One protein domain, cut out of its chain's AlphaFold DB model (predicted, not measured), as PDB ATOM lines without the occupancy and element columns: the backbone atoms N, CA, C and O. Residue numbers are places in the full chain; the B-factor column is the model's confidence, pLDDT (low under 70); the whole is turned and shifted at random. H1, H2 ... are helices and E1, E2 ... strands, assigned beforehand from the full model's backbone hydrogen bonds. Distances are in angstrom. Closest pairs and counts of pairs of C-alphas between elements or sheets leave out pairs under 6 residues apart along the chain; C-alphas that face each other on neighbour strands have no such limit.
ATOM      1  N   TYR A 151       7.134 128.160  60.274       98.25
ATOM      2  CA  TYR A 151       6.372 129.174  61.013       98.25
ATOM      3  C   TYR A 151       6.987 129.525  62.372       98.25
ATOM      4  O   TYR A 151       6.351 130.189  63.189       98.25
ATOM      5  N   ILE A 152       8.239 129.127  62.623       96.50
ATOM      6  CA  ILE A 152       8.948 129.392  63.890       96.50
ATOM      7  C   ILE A 152       9.147 130.886  64.184       96.50
ATOM      8  O   ILE A 152       9.503 131.259  65.297       96.50
ATOM      9  N   ASN A 153       8.952 131.747  63.183       95.81
ATOM     10  CA  ASN A 153       9.039 133.197  63.314       95.81
ATOM     11  C   ASN A 153       7.755 133.838  63.863       95.81
ATOM     12  O   ASN A 153       7.771 135.033  64.156       95.81
ATOM     13  N   LEU A 154       6.641 133.101  63.930       97.25
ATOM     14  CA  LEU A 154       5.381 133.635  64.436       97.25
ATOM     15  C   LEU A 154       5.459 133.846  65.951       97.25
ATOM     16  O   LEU A 154       5.995 133.021  66.685       97.25
ATOM     17  N   SER A 155       4.879 134.949  66.418       96.06
ATOM     18  CA  SER A 155       4.801 135.296  67.834       96.06
ATOM     19  C   SER A 155       3.446 135.907  68.166       96.06
ATOM     20  O   SER A 155       2.896 136.688  67.394       96.06
ATOM     21  N   VAL A 156       2.916 135.599  69.348       96.00
ATOM     22  CA  VAL A 156       1.714 136.268  69.878       96.00
ATOM     23  C   VAL A 156       2.005 137.666  70.436       96.00
ATOM     24  O   VAL A 156       1.089 138.370  70.845       96.00
ATOM     25  N   VAL A 157       3.273 138.087  70.434       96.94
ATOM     26  CA  VAL A 157       3.720 139.420  70.852       96.94
ATOM     27  C   VAL A 157       3.928 140.298  69.621       96.94
ATOM     28  O   VAL A 157       4.474 139.844  68.617       96.94
ATOM     29  N   ASN A 158       3.515 141.564  69.688       97.25
ATOM     30  CA  ASN A 158       3.727 142.508  68.593       97.25
ATOM     31  C   ASN A 158       5.204 142.731  68.271       97.25
ATOM     32  O   ASN A 158       6.074 142.676  69.135       97.25
ATOM     33  N   VAL A 159       5.458 143.058  67.008       95.75
ATOM     34  CA  VAL A 159       6.762 143.526  66.557       95.75
ATOM     35  C   VAL A 159       6.977 144.948  67.062       95.75
ATOM     36  O   VAL A 159       6.148 145.833  66.829       95.75
ATOM     37  N   GLU A 160       8.110 145.166  67.724       95.75
ATOM     38  CA  GLU A 160       8.509 146.485  68.208       95.75
ATOM     39  C   GLU A 160       8.672 147.492  67.054       95.75
ATOM     40  O   GLU A 160       9.107 147.121  65.956       95.75
ATOM     41  N   PRO A 161       8.355 148.783  67.271       95.50
ATOM     42  CA  PRO A 161       8.663 149.830  66.308       95.50
ATOM     43  C   PRO A 161      10.145 149.837  65.922       95.50
ATOM     44  O   PRO A 161      11.027 149.642  66.757       95.50
ATOM     45  N   PHE A 162      10.423 150.131  64.655       94.00
ATOM     46  CA  PHE A 162      11.774 150.136  64.108       94.00
ATOM     47  C   PHE A 162      12.058 151.445  63.369       94.00
ATOM     48  O   PHE A 162      11.193 151.992  62.680       94.00
ATOM     49  N   ASP A 163      13.276 151.955  63.528       96.12
ATOM     50  CA  ASP A 163      13.749 153.158  62.847       96.12
ATOM     51  C   ASP A 163      14.522 152.770  61.583       96.12
ATOM     52  O   ASP A 163      15.575 152.132  61.648       96.12
ATOM     53  N   PHE A 164      13.991 153.163  60.425       93.38
ATOM     54  CA  PHE A 164      14.642 152.966  59.139       93.38
ATOM     55  C   PHE A 164      15.128 154.309  58.592       93.38
ATOM     56  O   PHE A 164      14.372 155.051  57.966       93.38
ATOM     57  N   ALA A 165      16.404 154.620  58.834       95.12
ATOM     58  CA  ALA A 165      17.057 155.845  58.364       95.12
ATOM     59  C   ALA A 165      16.324 157.144  58.774       95.12
ATOM     60  O   ALA A 165      16.199 158.081  57.985       95.12
ATOM     61  N   GLY A 166      15.825 157.203  60.010       95.12
ATOM     62  CA  GLY A 166      15.073 158.326  60.574       95.12
ATOM     63  C   GLY A 166      13.559 158.226  60.371       95.12
ATOM     64  O   GLY A 166      12.811 159.020  60.951       95.12
ATOM     65  N   LEU A 167      13.079 157.259  59.580       95.94
ATOM     66  CA  LEU A 167      11.656 156.967  59.448       95.94
ATOM     67  C   LEU A 167      11.234 155.946  60.508       95.94
ATOM     68  O   LEU A 167      11.527 154.755  60.401       95.94
ATOM     69  N   LYS A 168      10.496 156.413  61.517       95.50
ATOM     70  CA  LYS A 168       9.924 155.549  62.555       95.50
ATOM     71  C   LYS A 168       8.729 154.776  62.006       95.50
ATOM     72  O   LYS A 168       7.663 155.349  61.781       95.50
ATOM     73  N   LEU A 169       8.906 153.474  61.829       95.62
ATOM     74  CA  LEU A 169       7.873 152.544  61.397       95.62
ATOM     75  C   LEU A 169       7.322 151.785  62.603       95.62
ATOM     76  O   LEU A 169       8.057 151.400  63.510       95.62
ATOM     77  N   ARG A 170       6.011 151.564  62.610       95.00
ATOM     78  CA  ARG A 170       5.303 150.813  63.651       95.00
ATOM     79  C   ARG A 170       4.163 150.020  63.033       95.00
ATOM     80  O   ARG A 170       3.659 150.399  61.972       95.00
ATOM     81  N   ALA A 171       3.739 148.956  63.705       94.38
ATOM     82  CA  ALA A 171       2.519 148.257  63.334       94.38
ATOM     83  C   ALA A 171       1.306 149.215  63.400       94.38
ATOM     84  O   ALA A 171       1.253 150.074  64.285       94.38
ATOM     85  N   PRO A 172       0.330 149.100  62.479       93.62
ATOM     86  CA  PRO A 172      -0.878 149.930  62.501       93.62
ATOM     87  C   PRO A 172      -1.851 149.558  63.635       93.62
ATOM     88  O   PRO A 172      -2.795 150.304  63.882       93.62
ATOM     89  N   GLY A 173      -1.627 148.430  64.315       94.94
ATOM     90  CA  GLY A 173      -2.423 147.917  65.426       94.94
ATOM     91  C   GLY A 173      -1.826 146.621  65.990       94.94
ATOM     92  O   GLY A 173      -0.664 146.301  65.724       94.94
ATOM     93  N   GLU A 174      -2.640 145.885  66.741       96.81
ATOM     94  CA  GLU A 174      -2.281 144.623  67.397       96.81
ATOM     95  C   GLU A 174      -2.175 143.436  66.418       96.81
ATOM     96  O   GLU A 174      -2.713 143.465  65.310       96.81
ATOM     97  N   GLY A 175      -1.497 142.367  66.844       95.44
ATOM     98  CA  GLY A 175      -1.380 141.102  66.106       95.44
ATOM     99  C   GLY A 175      -0.219 141.040  65.109       95.44
ATOM    100  O   GLY A 175      -0.105 140.087  64.340       95.44
ATOM    101  N   SER A 176       0.672 142.032  65.118       96.75
ATOM    102  CA  SER A 176       1.775 142.128  64.149       96.75
ATOM    103  C   SER A 176       2.776 140.968  64.212       96.75
ATOM    104  O   SER A 176       3.388 140.655  63.191       96.75
ATOM    105  N   GLY A 177       2.908 140.298  65.362       97.25
ATOM    106  CA  GLY A 177       3.775 139.125  65.527       97.25
ATOM    107  C   GLY A 177       3.292 137.870  64.798       97.25
ATOM    108  O   GLY A 177       4.097 136.999  64.477       97.25
ATOM    109  N   LEU A 178       1.997 137.785  64.473       97.25
ATOM    110  CA  LEU A 178       1.421 136.669  63.716       97.25
ATOM    111  C   LEU A 178       1.385 136.940  62.207       97.25
ATOM    112  O   LEU A 178       0.779 136.185  61.444       97.25
ATOM    113  N   ARG A 179       2.040 138.008  61.735       96.56
ATOM    114  CA  ARG A 179       2.152 138.281  60.302       96.56
ATOM    115  C   ARG A 179       2.878 137.124  59.605       96.56
ATOM    116  O   ARG A 179       4.057 136.892  59.842       96.56
ATOM    117  N   GLY A 180       2.172 136.451  58.699       97.06
ATOM    118  CA  GLY A 180       2.640 135.239  58.014       97.06
ATOM    119  C   GLY A 180       1.829 133.989  58.365       97.06
ATOM    120  O   GLY A 180       1.934 132.991  57.658       97.06
ATOM    121  N   LEU A 181       0.982 134.050  59.400       98.12
ATOM    122  CA  LEU A 181       0.025 132.991  59.704       98.12
ATOM    123  C   LEU A 181      -0.965 132.821  58.530       98.12
ATOM    124  O   LEU A 181      -1.576 133.810  58.109       98.12
ATOM    125  N   PRO A 182      -1.139 131.606  57.981       98.00
ATOM    126  CA  PRO A 182      -1.966 131.408  56.801       98.00
ATOM    127  C   PRO A 182      -3.457 131.460  57.161       98.00
ATOM    128  O   PRO A 182      -3.894 130.859  58.143       98.00
ATOM    129  N   GLY A 183      -4.248 132.180  56.360       96.50
ATOM    130  CA  GLY A 183      -5.665 132.471  56.633       96.50
ATOM    131  C   GLY A 183      -6.680 131.678  55.804       96.50
ATOM    132  O   GLY A 183      -7.878 131.844  56.000       96.50
ATOM    133  N   ASP A 184      -6.240 130.834  54.871       96.50
ATOM    134  CA  ASP A 184      -7.131 130.058  54.004       96.50
ATOM    135  C   ASP A 184      -7.685 128.788  54.694       96.50
ATOM    136  O   ASP A 184      -7.275 128.410  55.798       96.50
ATOM    137  N   GLY A 185      -8.661 128.140  54.048       95.50
ATOM    138  CA  GLY A 185      -9.386 126.977  54.581       95.50
ATOM    139  C   GLY A 185      -8.696 125.620  54.392       95.50
ATOM    140  O   GLY A 185      -9.265 124.597  54.787       95.50
ATOM    141  N   THR A 186      -7.500 125.567  53.789       97.56
ATOM    142  CA  THR A 186      -6.825 124.286  53.530       97.56
ATOM    143  C   THR A 186      -6.456 123.563  54.832       97.56
ATOM    144  O   THR A 186      -6.260 124.207  55.869       97.56
ATOM    145  N   PRO A 187      -6.341 122.220  54.813       98.31
ATOM    146  CA  PRO A 187      -5.957 121.457  55.999       98.31
ATOM    147  C   PRO A 187      -4.630 121.908  56.616       98.31
ATOM    148  O   PRO A 187      -4.558 122.099  57.825       98.31
ATOM    149  N   SER A 188      -3.605 122.150  55.796       98.50
ATOM    150  CA  SER A 188      -2.286 122.603  56.256       98.50
ATOM    151  C   SER A 188      -2.351 123.975  56.930       98.50
ATOM    152  O   SER A 188      -1.785 124.150  58.009       98.50
ATOM    153  N   SER A 189      -3.081 124.932  56.352       98.56
ATOM    154  CA  SER A 189      -3.266 126.254  56.956       98.56
ATOM    155  C   SER A 189      -4.050 126.180  58.266       98.56
ATOM    156  O   SER A 189      -3.665 126.813  59.253       98.56
ATOM    157  N   ARG A 190      -5.107 125.358  58.321       98.50
ATOM    158  CA  ARG A 190      -5.850 125.090  59.562       98.50
ATOM    159  C   ARG A 190      -4.967 124.423  60.618       98.50
ATOM    160  O   ARG A 190      -5.013 124.842  61.767       98.50
ATOM    161  N   PHE A 191      -4.120 123.464  60.255       98.75
ATOM    162  CA  PHE A 191      -3.220 122.803  61.205       98.75
ATOM    163  C   PHE A 191      -2.245 123.798  61.848       98.75
ATOM    164  O   PHE A 191      -2.106 123.821  63.067       98.75
ATOM    165  N   VAL A 192      -1.624 124.677  61.050       98.69
ATOM    166  CA  VAL A 192      -0.710 125.717  61.557       98.69
ATOM    167  C   VAL A 192      -1.435 126.666  62.514       98.69
ATOM    168  O   VAL A 192      -0.942 126.926  63.611       98.69
ATOM    169  N   ARG A 193      -2.627 127.156  62.141       98.19
ATOM    170  CA  ARG A 193      -3.437 128.006  63.031       98.19
ATOM    171  C   ARG A 193      -3.818 127.282  64.320       98.19
ATOM    172  O   ARG A 193      -3.694 127.868  65.389       98.19
ATOM    173  N   ALA A 194      -4.244 126.022  64.230       98.19
ATOM    174  CA  ALA A 194      -4.619 125.218  65.390       98.19
ATOM    175  C   ALA A 194      -3.434 125.027  66.336       98.19
ATOM    176  O   ALA A 194      -3.593 125.219  67.539       98.19
ATOM    177  N   ALA A 195      -2.241 124.730  65.809       98.00
ATOM    178  CA  ALA A 195      -1.019 124.631  66.602       98.00
ATOM    179  C   ALA A 195      -0.745 125.944  67.347       98.00
ATOM    180  O   ALA A 195      -0.682 125.951  68.569       98.00
ATOM    181  N   ILE A 196      -0.672 127.078  66.646       97.56
ATOM    182  CA  ILE A 196      -0.380 128.360  67.304       97.56
ATOM    183  C   ILE A 196      -1.445 128.723  68.343       97.56
ATOM    184  O   ILE A 196      -1.100 129.049  69.476       97.56
ATOM    185  N   TYR A 197      -2.730 128.657  67.991       96.94
ATOM    186  CA  TYR A 197      -3.810 129.087  68.877       96.94
ATOM    187  C   TYR A 197      -3.996 128.175  70.090       96.94
ATOM    188  O   TYR A 197      -4.202 128.686  71.184       96.94
ATOM    189  N   SER A 198      -3.881 126.853  69.933       95.62
ATOM    190  CA  SER A 198      -3.967 125.924  71.071       95.62
ATOM    191  C   SER A 198      -2.791 126.089  72.032       95.62
ATOM    192  O   SER A 198      -3.002 126.175  73.236       95.62
ATOM    193  N   GLN A 199      -1.562 126.203  71.516       95.75
ATOM    194  CA  GLN A 199      -0.365 126.270  72.361       95.75
ATOM    195  C   GLN A 199      -0.184 127.628  73.053       95.75
ATOM    196  O   GLN A 199       0.570 127.738  74.016       95.75
ATOM    197  N   THR A 200      -0.850 128.672  72.559       95.81
ATOM    198  CA  THR A 200      -0.794 130.026  73.134       95.81
ATOM    199  C   THR A 200      -2.050 130.384  73.928       95.81
ATOM    200  O   THR A 200      -2.098 131.450  74.547       95.81
ATOM    201  N   ALA A 201      -3.062 129.510  73.936       96.38
ATOM    202  CA  ALA A 201      -4.276 129.717  74.706       96.38
ATOM    203  C   ALA A 201      -3.949 129.797  76.203       96.38
ATOM    204  O   ALA A 201      -3.231 128.967  76.758       96.38
TER     205      ALA A 201
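This is residues 151 to 201 of the 252 residues of the protein "Linear amide C-N hydrolase" of Flammeovirga sp. MY04 (UniProt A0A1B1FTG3). With little regular structure, this is a loose rod: a small two-stranded hairpin, E1 and E2, at one end, helix H1 at the other, and one long stretch without a named element, residues 170 to 186, between them. The tip of the hairpin, residues 163 to 168, stands free. The printed part has 51 residues, 20 of them in named elements, in the order E1, E2, H1; the sheet E1 - E2 is antiparallel and the class is mixed, helices and strands. The radius of gyration of the C-alphas is 13.5 A and the spans are 43 by 21 by 19 A.

E1, residues 162 to 164, and E2, residues 167 to 169, form a hairpin, antiparallel at 147 degrees. N 162 and O 169 are within hydrogen-bond range at 2.9 A, as are N 167 and O 164 at 3.0 A. H1, residues 187 to 200, is apart from E1. In H1 every O i to N i+4 pair is within hydrogen-bond range.

E1 begins at C-alpha 162 (11.774, 150.136, 64.108). H1 measures 19.8 A and ends at C-alpha 200 (-0.794, 130.026, 73.134).

The C-alphas of Gly 166 and Pro 187 are the two farthest apart, 42.7 A. The link E1 to E2 is tight; E2 to H1 is long, residues 170 to 186. The printed part has no cut, and no printed residue is under 70 in pLDDT.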